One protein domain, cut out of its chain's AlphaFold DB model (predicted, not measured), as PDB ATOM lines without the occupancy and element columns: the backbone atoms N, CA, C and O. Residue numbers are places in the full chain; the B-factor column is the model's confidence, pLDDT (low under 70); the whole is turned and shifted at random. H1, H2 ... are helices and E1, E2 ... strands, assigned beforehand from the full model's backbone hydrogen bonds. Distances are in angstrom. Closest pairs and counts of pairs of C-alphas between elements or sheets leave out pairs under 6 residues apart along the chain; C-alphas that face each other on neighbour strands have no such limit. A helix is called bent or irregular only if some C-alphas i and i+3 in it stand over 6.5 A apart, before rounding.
ATOM      1  N   VAL A  10     -66.612  29.501   0.035       64.12
ATOM      2  CA  VAL A  10     -65.340  29.281  -0.648       64.12
ATOM      3  C   VAL A  10     -64.203  29.621   0.304       64.12
ATOM      4  O   VAL A  10     -64.062  30.763   0.737       64.12
ATOM      5  N   ASP A  11     -63.380  28.619   0.623       76.69
ATOM      6  CA  ASP A  11     -62.196  28.799   1.458       76.69
ATOM      7  C   ASP A  11     -61.175  29.708   0.733       76.69
ATOM      8  O   ASP A  11     -60.622  29.325  -0.309       76.69
ATOM      9  N   PRO A  12     -60.870  30.904   1.274       77.19
ATOM     10  CA  PRO A  12     -59.955  31.856   0.646       77.19
ATOM     11  C   PRO A  12     -58.515  31.330   0.538       77.19
ATOM     12  O   PRO A  12     -57.698  31.900  -0.193       77.19
ATOM     13  N   THR A  13     -58.156  30.280   1.281       77.81
ATOM     14  CA  THR A  13     -56.831  29.655   1.202       77.81
ATOM     15  C   THR A  13     -56.706  28.741  -0.016       77.81
ATOM     16  O   THR A  13     -55.694  28.798  -0.721       77.81
ATOM     17  N   GLU A  14     -57.753  27.975  -0.332       78.94
ATOM     18  CA  GLU A  14     -57.791  27.121  -1.517       78.94
ATOM     19  C   GLU A  14     -57.778  27.937  -2.809       78.94
ATOM     20  O   GLU A  14     -57.110  27.563  -3.775       78.94
ATOM     21  N   GLU A  15     -58.479  29.071  -2.841       80.75
ATOM     22  CA  GLU A  15     -58.478  29.960  -4.006       80.75
ATOM     23  C   GLU A  15     -57.097  30.546  -4.277       80.75
ATOM     24  O   GLU A  15     -56.629  30.535  -5.416       80.75
ATOM     25  N   LYS A  16     -56.399  31.001  -3.230       79.31
ATOM     26  CA  LYS A  16     -55.030  31.518  -3.358       79.31
ATOM     27  C   LYS A  16     -54.073  30.459  -3.889       79.31
ATOM     28  O   LYS A  16     -53.238  30.768  -4.735       79.31
ATOM     29  N   LEU A  17     -54.215  29.218  -3.431       80.81
ATOM     30  CA  LEU A  17     -53.400  28.104  -3.900       80.81
ATOM     31  C   LEU A  17     -53.699  27.765  -5.368       80.81
ATOM     32  O   LEU A  17     -52.770  27.611  -6.159       80.81
ATOM     33  N   LYS A  18     -54.974  27.720  -5.766       82.62
ATOM     34  CA  LYS A  18     -55.378  27.510  -7.169       82.62
ATOM     35  C   LYS A  18     -54.847  28.617  -8.083       82.62
ATOM     36  O   LYS A  18     -54.341  28.324  -9.164       82.62
ATOM     37  N   LEU A  19     -54.912  29.871  -7.637       79.94
ATOM     38  CA  LEU A  19     -54.350  31.013  -8.361       79.94
ATOM     39  C   LEU A  19     -52.828  30.916  -8.479       79.94
ATOM     40  O   LEU A  19     -52.296  31.128  -9.565       79.94
ATOM     41  N   GLN A  20     -52.129  30.544  -7.404       79.56
ATOM     42  CA  GLN A  20     -50.681  30.353  -7.443       79.56
ATOM     43  C   GLN A  20     -50.285  29.248  -8.428       79.56
ATOM     44  O   GLN A  20     -49.404  29.472  -9.252       79.56
ATOM     45  N   ILE A  21     -50.953  28.092  -8.391       80.81
ATOM     46  CA  ILE A  21     -50.692  26.985  -9.325       80.81
ATOM     47  C   ILE A  21     -50.943  27.430 -10.766       80.81
ATOM     48  O   ILE A  21     -50.159  27.119 -11.659       80.81
ATOM     49  N   ARG A  22     -52.023  28.180 -11.004       81.69
ATOM     50  CA  ARG A  22     -52.333  28.713 -12.330       81.69
ATOM     51  C   ARG A  22     -51.240  29.661 -12.824       81.69
ATOM     52  O   ARG A  22     -50.776  29.481 -13.938       81.69
ATOM     53  N   LEU A  23     -50.790  30.603 -11.996       79.88
ATOM     54  CA  LEU A  23     -49.690  31.516 -12.336       79.88
ATOM     55  C   LEU A  23     -48.372  30.770 -12.572       79.88
ATOM     56  O   LEU A  23     -47.621  31.097 -13.483       79.88
ATOM     57  N   GLU A  24     -48.091  29.744 -11.775       79.94
ATOM     58  CA  GLU A  24     -46.912  28.893 -11.931       79.94
ATOM     59  C   GLU A  24     -46.934  28.077 -13.235       79.94
ATOM     60  O   GLU A  24     -45.868  27.843 -13.811       79.94
ATOM     61  N   ASN A  25     -48.120  27.674 -13.702       81.75
ATOM     62  CA  ASN A  25     -48.332  26.969 -14.971       81.75
ATOM     63  C   ASN A  25     -48.427  27.905 -16.179       81.75
ATOM     64  O   ASN A  25     -48.124  27.484 -17.284       81.75
ATOM     65  N   ASP A  26     -48.876  29.141 -15.980       82.81
ATOM     66  CA  ASP A  26     -48.980  30.153 -17.031       82.81
ATOM     67  C   ASP A  26     -47.651  30.898 -17.226       82.81
ATOM     68  O   ASP A  26     -47.415  31.470 -18.284       82.81
ATOM     69  N   GLY A  27     -46.767  30.861 -16.227       87.06
ATOM     70  CA  GLY A  27     -45.501  31.577 -16.210       87.06
ATOM     71  C   GLY A  27     -45.630  32.928 -15.507       87.06
ATOM     72  O   GLY A  27     -46.555  33.689 -15.772       87.06
ATOM     73  N   TYR A  28     -44.698  33.257 -14.611       88.75
ATOM     74  CA  TYR A  28     -44.669  34.557 -13.929       88.75
ATOM     75  C   TYR A  28     -43.249  34.962 -13.524       88.75
ATOM     76  O   TYR A  28     -42.341  34.134 -13.448       88.75
ATOM     77  N   PHE A  29     -43.042  36.245 -13.221       89.31
ATOM     78  CA  PHE A  29     -41.767  36.722 -12.684       89.31
ATOM     79  C   PHE A  29     -41.790  36.758 -11.155       89.31
ATOM     80  O   PHE A  29     -42.563  37.487 -10.534       89.31
ATOM     81  N   LEU A  30     -40.882  36.003 -10.533       87.44
ATOM     82  CA  LEU A  30     -40.631  36.064  -9.092       87.44
ATOM     83  C   LEU A  30     -39.808  37.308  -8.714       87.44
ATOM     84  O   LEU A  30     -39.997  37.868  -7.629       87.44
ATOM     85  N   VAL A  31     -38.905  37.728  -9.609       87.19
ATOM     86  CA  VAL A  31     -38.093  38.956  -9.537       87.19
ATOM     87  C   VAL A  31     -38.139  39.607 -10.920       87.19
ATOM     88  O   VAL A  31     -37.706  38.989 -11.890       87.19
ATOM     89  N   GLY A  32     -38.686  40.817 -11.027       87.06
ATOM     90  CA  GLY A  32     -39.004  41.469 -12.301       87.06
ATOM     91  C   GLY A  32     -40.406  42.080 -12.309       87.06
ATOM     92  O   GLY A  32     -40.855  42.607 -11.287       87.06
ATOM     93  N   LEU A  33     -41.078  42.012 -13.460       84.88
ATOM     94  CA  LEU A  33     -42.443  42.501 -13.674       84.88
ATOM     95  C   LEU A  33     -43.459  41.808 -12.752       84.88
ATOM     96  O   LEU A  33     -43.675  40.606 -12.859       84.88
ATOM     97  N   LYS A  34     -44.107  42.563 -11.861       80.62
ATOM     98  CA  LYS A  34     -45.218  42.078 -11.033       80.62
ATOM     99  C   LYS A  34     -46.539  42.459 -11.706       80.62
ATOM    100  O   LYS A  34     -46.745  43.624 -12.019       80.62
ATOM    101  N   GLY A  35     -47.435  41.497 -11.883       74.00
ATOM    102  CA  GLY A  35     -48.725  41.698 -12.549       74.00
ATOM    103  C   GLY A  35     -49.037  40.554 -13.506       74.00
ATOM    104  O   GLY A  35     -48.252  39.607 -13.603       74.00
ATOM    105  N   ASP A  36     -50.182  40.633 -14.183       66.94
ATOM    106  CA  ASP A  36     -50.520  39.674 -15.232       66.94
ATOM    107  C   ASP A  36     -49.685  39.970 -16.489       66.94
ATOM    108  O   ASP A  36     -49.563  41.113 -16.937       66.94
ATOM    109  N   LEU A  37     -49.084  38.929 -17.063       70.19
ATOM    110  CA  LEU A  37     -48.308  39.031 -18.300       70.19
ATOM    111  C   LEU A  37     -49.208  39.202 -19.533       70.19
ATOM    112  O   LEU A  37     -48.707  39.561 -20.597       70.19
ATOM    113  N   ARG A  38     -50.521  38.974 -19.376       61.84
ATOM    114  CA  ARG A  38     -51.534  38.970 -20.442       61.84
ATOM    115  C   ARG A  38     -52.276  40.290 -20.657       61.84
ATOM    116  O   ARG A  38     -53.083  40.346 -21.580       61.84
ATOM    117  N   GLU A  39     -52.043  41.336 -19.861       54.91
ATOM    118  CA  GLU A  39     -52.714  42.634 -20.056       54.91
ATOM    119  C   GLU A  39     -52.201  43.352 -21.316       54.91
ATOM    120  O   GLU A  39     -51.338  44.234 -21.281       54.91
ATOM    121  N   PRO A  55     -45.346  47.611 -11.276       71.19
ATOM    122  CA  PRO A  55     -44.658  47.250 -10.053       71.19
ATOM    123  C   PRO A  55     -43.505  46.305 -10.402       71.19
ATOM    124  O   PRO A  55     -43.706  45.152 -10.761       71.19
ATOM    125  N   LEU A  56     -42.271  46.793 -10.306       79.81
ATOM    126  CA  LEU A  56     -41.065  45.995 -10.530       79.81
ATOM    127  C   LEU A  56     -40.479  45.554  -9.189       79.81
ATOM    128  O   LEU A  56     -40.175  46.378  -8.324       79.81
ATOM    129  N   ARG A  57     -40.253  44.250  -9.021       82.19
ATOM    130  CA  ARG A  57     -39.427  43.734  -7.926       82.19
ATOM    131  C   ARG A  57     -37.973  43.692  -8.384       82.19
ATOM    132  O   ARG A  57     -37.627  42.879  -9.232       82.19
ATOM    133  N   THR A  58     -37.126  44.531  -7.788       82.81
ATOM    134  CA  THR A  58     -35.687  44.576  -8.088       82.81
ATOM    135  C   THR A  58     -34.874  44.052  -6.910       82.81
ATOM    136  O   THR A  58     -35.081  44.465  -5.774       82.81
ATOM    137  N   ILE A  59     -33.934  43.155  -7.201       85.31
ATOM    138  CA  ILE A  59     -32.914  42.664  -6.269       85.31
ATOM    139  C   ILE A  59     -31.545  43.026  -6.860       85.31
ATOM    140  O   ILE A  59     -31.424  43.218  -8.070       85.31
ATOM    141  N   HIS A  60     -30.527  43.142  -6.011       84.56
ATOM    142  CA  HIS A  60     -29.139  43.321  -6.421       84.56
ATOM    143  C   HIS A  60     -28.287  42.193  -5.851       84.56
ATOM    144  O   HIS A  60     -28.508  41.768  -4.719       84.56
ATOM    145  N   VAL A  61     -27.328  41.713  -6.639       85.31
ATOM    146  CA  VAL A  61     -26.356  40.694  -6.229       85.31
ATOM    147  C   VAL A  61     -24.965  41.186  -6.600       85.31
ATOM    148  O   VAL A  61     -24.786  41.804  -7.648       85.31
ATOM    149  N   GLU A  62     -23.984  40.917  -5.751       83.00
ATOM    150  CA  GLU A  62     -22.581  41.235  -6.003       83.00
ATOM    151  C   GLU A  62     -21.816  39.950  -6.312       83.00
ATOM    152  O   GLU A  62     -21.982  38.940  -5.628       83.00
ATOM    153  N   ILE A  63     -20.999  39.978  -7.365       81.69
ATOM    154  CA  ILE A  63     -20.151  38.849  -7.755       81.69
ATOM    155  C   ILE A  63     -18.676  39.223  -7.629       81.69
ATOM    156  O   ILE A  63     -18.252  40.274  -8.114       81.69
ATOM    157  N   LEU A  97     -15.782  43.661  -6.632       69.88
ATOM    158  CA  LEU A  97     -17.137  43.127  -6.723       69.88
ATOM    159  C   LEU A  97     -17.897  43.863  -7.835       69.88
ATOM    160  O   LEU A  97     -17.858  45.087  -7.924       69.88
ATOM    161  N   SER A  98     -18.580  43.115  -8.700       78.38
ATOM    162  CA  SER A  98     -19.444  43.668  -9.747       78.38
ATOM    163  C   SER A  98     -20.902  43.499  -9.345       78.38
ATOM    164  O   SER A  98     -21.331  42.387  -9.041       78.38
ATOM    165  N   ARG A  99     -21.687  44.577  -9.401       82.25
ATOM    166  CA  ARG A  99     -23.119  44.546  -9.077       82.25
ATOM    167  C   ARG A  99     -23.956  44.121 -10.283       82.25
ATOM    168  O   ARG A  99     -23.797  44.654 -11.381       82.25
ATOM    169  N   LEU A 100     -24.868  43.182 -10.061       87.75
ATOM    170  CA  LEU A 100     -25.781  42.615 -11.050       87.75
ATOM    171  C   LEU A 100     -27.235  42.717 -10.571       87.75
ATOM    172  O   LEU A 100     -27.515  42.790  -9.371       87.75
ATOM    173  N   ARG A 101     -28.169  42.704 -11.523       88.50
ATOM    174  CA  ARG A 101     -29.619  42.680 -11.307       88.50
ATOM    175  C   ARG A 101     -30.188  41.353 -11.816       88.50
ATOM    176  O   ARG A 101     -30.255  41.162 -13.031       88.50
ATOM    177  N   PRO A 102     -30.584  40.424 -10.928       91.06
ATOM    178  CA  PRO A 102     -31.258  39.203 -11.343       91.06
ATOM    179  C   PRO A 102     -32.714  39.460 -11.758       91.06
ATOM    180  O   PRO A 102     -33.434  40.218 -11.108       91.06
ATOM    181  N   VAL A 103     -33.163  38.755 -12.793       92.00
ATOM    182  CA  VAL A 103     -34.573  38.563 -13.157       92.00
ATOM    183  C   VAL A 103     -34.876  37.076 -13.058       92.00
ATOM    184  O   VAL A 103     -34.147  36.263 -13.621       92.00
ATOM    185  N   VAL A 104     -35.940  36.721 -12.344       92.31
ATOM    186  CA  VAL A 104     -36.321  35.324 -12.106       92.31
ATOM    187  C   VAL A 104     -37.686  35.079 -12.725       92.31
ATOM    188  O   VAL A 104     -38.681  35.623 -12.247       92.31
ATOM    189  N   TYR A 105     -37.718  34.260 -13.773       91.88
ATOM    190  CA  TYR A 105     -38.921  33.817 -14.470       91.88
ATOM    191  C   TYR A 105     -39.218  32.364 -14.099       91.88
ATOM    192  O   TYR A 105     -38.347  31.501 -14.185       91.88
ATOM    193  N   VAL A 106     -40.439  32.090 -13.658       90.38
ATOM    194  CA  VAL A 106     -40.878  30.774 -13.192       90.38
ATOM    195  C   VAL A 106     -41.968  30.278 -14.119       90.38
ATOM    196  O   VAL A 106     -42.981  30.948 -14.277       90.38
ATOM    197  N   HIS A 107     -41.772  29.094 -14.688       90.25
ATOM    198  CA  HIS A 107     -42.768  28.390 -15.486       90.25
ATOM    199  C   HIS A 107     -42.607  26.895 -15.211       90.25
ATOM    200  O   HIS A 107     -41.703  26.247 -15.748       90.25
ATOM    201  N   ARG A 108     -43.402  26.376 -14.265       85.69
ATOM    202  CA  ARG A 108     -43.158  25.066 -13.644       85.69
ATOM    203  C   ARG A 108     -43.053  23.957 -14.695       85.69
ATOM    204  O   ARG A 108     -43.876  23.929 -15.600       85.69
ATOM    205  N   PRO A 109     -42.084  23.035 -14.570       86.62
ATOM    206  CA  PRO A 109     -41.165  22.848 -13.438       86.62
ATOM    207  C   PRO A 109     -39.900  23.730 -13.471       86.62
ATOM    208  O   PRO A 109     -39.039  23.590 -12.603       86.62
ATOM    209  N   PHE A 110     -39.756  24.628 -14.446       88.94
ATOM    210  CA  PHE A 110     -38.512  25.353 -14.686       88.94
ATOM    211  C   PHE A 110     -38.472  26.723 -14.005       88.94
ATOM    212  O   PHE A 110     -39.462  27.456 -13.938       88.94
ATOM    213  N   VAL A 111     -37.279  27.082 -13.530       90.88
ATOM    214  CA  VAL A 111     -36.954  28.410 -13.004       90.88
ATOM    215  C   VAL A 111     -35.770  28.948 -13.794       90.88
ATOM    216  O   VAL A 111     -34.685  28.371 -13.775       90.88
ATOM    217  N   TYR A 112     -35.979  30.063 -14.480       90.75
ATOM    218  CA  TYR A 112     -34.974  30.745 -15.282       90.75
ATOM    219  C   TYR A 112     -34.483  31.971 -14.523       90.75
ATOM    220  O   TYR A 112     -35.278  32.812 -14.106       90.75
ATOM    221  N   THR A 113     -33.167  32.074 -14.336       92.81
ATOM    222  CA  THR A 113     -32.531  33.225 -13.688       92.81
ATOM    223  C   THR A 113     -31.618  33.916 -14.687       92.81
ATOM    224  O   THR A 113     -30.655  33.324 -15.164       92.81
ATOM    225  N   PHE A 114     -31.914  35.176 -14.986       90.94
ATOM    226  CA  PHE A 114     -31.123  36.025 -15.868       90.94
ATOM    227  C   PHE A 114     -30.356  37.034 -15.028       90.94
ATOM    228  O   PHE A 114     -30.940  37.670 -14.154       90.94
ATOM    229  N   LEU A 115     -29.061  37.191 -15.285       90.56
ATOM    230  CA  LEU A 115     -28.208  38.134 -14.569       90.56
ATOM    231  C   LEU A 115     -27.855  39.287 -15.504       90.56
ATOM    232  O   LEU A 115     -27.150  39.091 -16.489       90.56
ATOM    233  N   PHE A 116     -28.349  40.479 -15.188       88.62
ATOM    234  CA  PHE A 116     -28.088  41.689 -15.960       88.62
ATOM    235  C   PHE A 116     -27.090  42.593 -15.252       88.62
ATOM    236  O   PHE A 116     -26.964  42.566 -14.026       88.62
ATOM    237  N   GLU A 117     -26.415  43.444 -16.014       86.75
ATOM    238  CA  GLU A 117     -25.623  44.526 -15.444       86.75
ATOM    239  C   GLU A 117     -26.524  45.529 -14.712       86.75
ATOM    240  O   GLU A 117     -27.705  45.704 -15.026       86.75
ATOM    241  N   HIS A 118     -25.970  46.217 -13.714       79.44
ATOM    242  CA  HIS A 118     -26.741  47.142 -12.883       79.44
ATOM    243  C   HIS A 118     -27.493  48.217 -13.699       79.44
ATOM    244  O   HIS A 118     -28.653  48.514 -13.404       79.44
ATOM    245  N   ARG A 119     -26.869  48.745 -14.761       78.12
ATOM    246  CA  ARG A 119     -27.405  49.833 -15.600       78.12
ATOM    247  C   ARG A 119     -28.210  49.369 -16.822       78.12
ATOM    248  O   ARG A 119     -28.482  50.178 -17.706       78.12
ATOM    249  N   THR A 120     -28.621  48.102 -16.900       85.38
ATOM    250  CA  THR A 120     -29.460  47.635 -18.015       85.38
ATOM    251  C   THR A 120     -30.821  48.347 -18.008       85.38
ATOM    252  O   THR A 120     -31.663  48.110 -17.139       85.38
ATOM    253  N   HIS A 121     -31.035  49.218 -18.997       80.81
ATOM    254  CA  HIS A 121     -32.222  50.070 -19.126       80.81
ATOM    255  C   HIS A 121     -33.481  49.292 -19.538       80.81
ATOM    256  O   HIS A 121     -34.578  49.643 -19.111       80.81
ATOM    257  N   SER A 122     -33.337  48.189 -20.282       83.06
ATOM    258  CA  SER A 122     -34.459  47.342 -20.725       83.06
ATOM    259  C   SER A 122     -35.263  46.742 -19.566       83.06
ATOM    260  O   SER A 122     -36.443  46.455 -19.721       83.06
ATOM    261  N   LEU A 123     -34.661  46.630 -18.375       83.69
ATOM    262  CA  LEU A 123     -35.339  46.182 -17.153       83.69
ATOM    263  C   LEU A 123     -36.392  47.171 -16.630       83.69
ATOM    264  O   LEU A 123     -37.132  46.837 -15.708       83.69
ATOM    265  N   GLY A 124     -36.435  48.395 -17.159       80.44
ATOM    266  CA  GLY A 124     -37.482  49.370 -16.851       80.44
ATOM    267  C   GLY A 124     -38.746  49.210 -17.699       80.44
ATOM    268  O   GLY A 124     -39.759  49.824 -17.380       80.44
ATOM    269  N   VAL A 125     -38.706  48.404 -18.766       84.06
ATOM    270  CA  VAL A 125     -39.780  48.318 -19.763       84.06
ATOM    271  C   VAL A 125     -40.529  46.994 -19.616       84.06
ATOM    272  O   VAL A 125     -39.918  45.930 -19.620       84.06
ATOM    273  N   ALA A 126     -41.862  47.022 -19.515       82.25
ATOM    274  CA  ALA A 126     -42.653  45.791 -19.388       82.25
ATOM    275  C   ALA A 126     -42.666  44.923 -20.651       82.25
ATOM    276  O   ALA A 126     -42.755  43.702 -20.526       82.25
ATOM    277  N   SER A 127     -42.542  45.516 -21.846       83.81
ATOM    278  CA  SER A 127     -42.473  44.757 -23.103       83.81
ATOM    279  C   SER A 127     -41.336  43.737 -23.081       83.81
ATOM    280  O   SER A 127     -41.559  42.588 -23.425       83.81
ATOM    281  N   PHE A 128     -40.179  44.098 -22.524       87.94
ATOM    282  CA  PHE A 128     -39.040  43.193 -22.370       87.94
ATOM    283  C   PHE A 128     -39.385  41.913 -21.584       87.94
ATOM    284  O   PHE A 128     -39.001  40.809 -21.966       87.94
ATOM    285  N   TYR A 129     -40.139  42.038 -20.489       87.50
ATOM    286  CA  TYR A 129     -40.574  40.890 -19.688       87.50
ATOM    287  C   TYR A 129     -41.615  40.034 -20.426       87.50
ATOM    288  O   TYR A 129     -41.604  38.808 -20.305       87.50
ATOM    289  N   ARG A 130     -42.487  40.664 -21.223       87.38
ATOM    290  CA  ARG A 130     -43.452  39.966 -22.089       87.38
ATOM    291  C   ARG A 130     -42.745  39.211 -23.213       87.38
ATOM    292  O   ARG A 130     -43.086  38.064 -23.476       87.38
ATOM    293  N   ASP A 131     -41.714  39.805 -23.801       87.69
ATOM    294  CA  ASP A 131     -40.888  39.165 -24.822       87.69
ATOM    295  C   ASP A 131     -40.209  37.916 -24.260       87.69
ATOM    296  O   ASP A 131     -40.308  36.845 -24.855       87.69
ATOM    297  N   ILE A 132     -39.605  38.008 -23.066       88.38
ATOM    298  CA  ILE A 132     -39.054  36.839 -22.360       88.38
ATOM    299  C   ILE A 132     -40.124  35.748 -22.224       88.38
ATOM    300  O   ILE A 132     -39.889  34.608 -22.625       88.38
ATOM    301  N   HIS A 133     -41.310  36.078 -21.710       88.88
ATOM    302  CA  HIS A 133     -42.398  35.106 -21.572       88.88
ATOM    303  C   HIS A 133     -42.749  34.424 -22.913       88.88
ATOM    304  O   HIS A 133     -42.809  33.192 -22.985       88.88
ATOM    305  N   ASN A 134     -42.878  35.206 -23.988       88.38
ATOM    306  CA  ASN A 134     -43.183  34.713 -25.332       88.38
ATOM    307  C   ASN A 134     -42.082  33.804 -25.905       88.38
ATOM    308  O   ASN A 134     -42.394  32.799 -26.540       88.38
ATOM    309  N   PHE A 135     -40.803  34.106 -25.658       86.69
ATOM    310  CA  PHE A 135     -39.686  33.282 -26.135       86.69
ATOM    311  C   PHE A 135     -39.572  31.938 -25.405       86.69
ATOM    312  O   PHE A 135     -39.202  30.937 -26.020       86.69
ATOM    313  N   PHE A 136     -39.888  31.886 -24.108       83.38
ATOM    314  CA  PHE A 136     -39.749  30.656 -23.318       83.38
ATOM    315  C   PHE A 136     -40.974  29.741 -23.371       83.38
ATOM    316  O   PHE A 136     -40.835  28.535 -23.160       83.38
ATOM    317  N   SER A 137     -42.155  30.275 -23.692       81.81
ATOM    318  CA  SER A 137     -43.385  29.481 -23.793       81.81
ATOM    319  C   SER A 137     -43.265  28.294 -24.780       81.81
ATOM    320  O   SER A 137     -43.542  27.160 -24.376       81.81
ATOM    321  N   PRO A 138     -42.722  28.450 -26.009       84.38
ATOM    322  CA  PRO A 138     -42.518  27.329 -26.936       84.38
ATOM    323  C   PRO A 138     -41.517  26.269 -26.448       84.38
ATOM    324  O   PRO A 138     -41.656  25.088 -26.774       84.38
ATOM    325  N   LEU A 139     -40.505  26.669 -25.670       81.81
ATOM    326  CA  LEU A 139     -39.461  25.762 -25.175       81.81
ATOM    327  C   LEU A 139     -39.960  24.859 -24.048       81.81
ATOM    328  O   LEU A 139     -39.433  23.761 -23.862       81.81
ATOM    329  N   HIS A 140     -40.984  25.296 -23.317       84.56
ATOM    330  CA  HIS A 140     -41.481  24.607 -22.133       84.56
ATOM    331  C   HIS A 140     -41.886  23.159 -22.401       84.56
ATOM    332  O   HIS A 140     -41.383  22.268 -21.728       84.56
ATOM    333  N   ARG A 141     -42.694  22.897 -23.437       82.00
ATOM    334  CA  ARG A 141     -43.124  21.528 -23.782       82.00
ATOM    335  C   ARG A 141     -41.939  20.614 -24.103       82.00
ATOM    336  O   ARG A 141     -41.951  19.434 -23.757       82.00
ATOM    337  N   SER A 142     -40.936  21.143 -24.803       80.75
ATOM    338  CA  SER A 142     -39.743  20.378 -25.174       80.75
ATOM    339  C   SER A 142     -38.908  20.035 -23.941       80.75
ATOM    340  O   SER A 142     -38.524  18.882 -23.747       80.75
ATOM    341  N   LEU A 143     -38.687  21.025 -23.072       80.75
ATOM    342  CA  LEU A 143     -37.963  20.839 -21.822       80.75
ATOM    343  C   LEU A 143     -38.706  19.883 -20.892       80.75
ATOM    344  O   LEU A 143     -38.084  18.960 -20.384       80.75
ATOM    345  N   ASP A 144     -40.020  20.033 -20.736       84.38
ATOM    346  CA  ASP A 144     -40.846  19.166 -19.895       84.38
ATOM    347  C   ASP A 144     -40.773  17.709 -20.366       84.38
ATOM    348  O   ASP A 144     -40.451  16.812 -19.588       84.38
ATOM    349  N   LYS A 145     -40.905  17.471 -21.679       78.56
ATOM    350  CA  LYS A 145     -40.702  16.140 -22.267       78.56
ATOM    351  C   LYS A 145     -39.286  15.610 -22.020       78.56
ATOM    352  O   LYS A 145     -39.120  14.420 -21.759       78.56
ATOM    353  N   SER A 146     -38.271  16.464 -22.124       71.19
ATOM    354  CA  SER A 146     -36.869  16.080 -21.939       71.19
ATOM    355  C   SER A 146     -36.532  15.767 -20.480       71.19
ATOM    356  O   SER A 146     -35.758  14.848 -20.215       71.19
ATOM    357  N   THR A 147     -37.113  16.493 -19.521       77.56
ATOM    358  CA  THR A 147     -36.796  16.368 -18.093       77.56
ATOM    359  C   THR A 147     -37.804  15.548 -17.302       77.56
ATOM    360  O   THR A 147     -37.555  15.316 -16.118       77.56
ATOM    361  N   SER A 148     -38.904  15.096 -17.914       80.44
ATOM    362  CA  SER A 148     -39.940  14.363 -17.190       80.44
ATOM    363  C   SER A 148     -39.372  13.106 -16.510       80.44
ATOM    364  O   SER A 148     -38.530  12.393 -17.082       80.44
TER     365      SER A 148
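This is residues 10 to 39, 55 to 63 and 97 to 148 of the 365 residues of an uncharacterized protein of Pyrenophora teres f. teres (strain 0-1) (UniProt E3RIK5). A long, twisted hairpin of E3 and E4 forms the backbone of a small sheet, with E1 and E2 set one after the other along the free side of E3, and a helix packs on each face. On one face the bent helix H3 crosses over E1 with its first arm, H3a, and its second arm, H3b, turns off past the end of the hairpin; on the opposite face H1 meets the sheet with its last residues, while residues 10 to 19 stick out into the open. The printed part has 91 residues, with three named helices and four named strands in the order H1, E1, E2, E3, E4, H2, H3. The class is mixed, helices and strands, and the sheet is antiparallel and branched at E3. The whole is only just loose, close to compact, with a radius of gyration of the C-alphas of 14.8 A and spans of 47 by 34 by 25 A.

H1, residues 12 to 26, is on the branched sheet of E1, residues 28 to 33, E2, residues 61 to 63, E3, residues 97 to 107, and E4, residues 110 to 117. H1 has a height over the sheet of 11.3 A and lies over none of the strands, but only just: 2 of its C-alphas fall on E1. The closest C-alphas of H1 and E3 are those of Glu 24 and His 107, 5.5 A apart. E1 and E2 lie on one side of E3, E1 beside residues 103 to 106 and E2 beside residues 97 to 100, and E4 lies on the other side, beside residues 100 to 107. E1 and E3 are antiparallel at 154 degrees, with N 30 and O 104 within hydrogen-bond range at 2.8 A. E2 and E3 are antiparallel at 125 degrees, with N 61 and O 100 at 2.9 A. E3 and E4 form a hairpin at 151 degrees, with N 103 and O 114 at 2.8 A and N 112 and O 105 at 2.8 A. Residues 32 to 33 of E1 also pair, antiparallel, with residues 56 to 57. The sheet is strongly twisted, its C-alphas up to 5.4 A off the best plane. H2, residues 121 to 124, only grazes the sheet with residues 122 to 124. By its hydrogen bonds H3, residues 126 to 147, was assigned as one helix, but it is bent: C-alphas 135 and 138 are 6.6 A apart, and its arms H3a, residues 126 to 135, and H3b, residues 138 to 147, stand at a steep tilt of 50 degrees. H3a is over E1 on the opposite face from H1, at a height over the sheet of 9.4 A, and runs slantwise to the strands at 35 degrees to E1 on the local plane. The closest C-alphas of E1 and H3a are those of Leu 33 and Tyr 129, 6.5 A apart. H3b is irregular, with C-alphas 138 and 141 6.6 A apart, and only grazes the sheet with residues 140 to 147. H1 and H3a are apart. Every O i to N i+4 pair is within hydrogen-bond range in H1 and H3a; in H3b 5 of 6 are, and H2 is too short for such a pair.

H1 begins at C-alpha 12, (-59.955, 31.856, 0.646), and measures 20.9 A. E1 measures 8.3 A and E2 6.7 A. E3 runs 30.8 A to C-alpha 107 at (-42.768, 28.390, -15.486), and E4 runs 23.1 A. H2 measures 5.8 A, H3a 14.5 A and H3b 15.2 A, ending at C-alpha 147, (-36.796, 16.368, -18.093).

The two C-alphas farthest apart are those of Val 10 and Leu 97, 50.5 A. Residues 40 to 54 are not printed, with C-alphas 39 and 55 13.6 A apart across the cut, and residues 64 to 96 are not printed, with C-alphas 63 and 97 5.3 A apart. The links printed whole, H1 to E1, E3 to E4, E4 to H2 and H2 to H3, are tight. The mean pLDDT of the printed part is 82.7, and residues 10, 36, 38 to 39 and 97 are under 70.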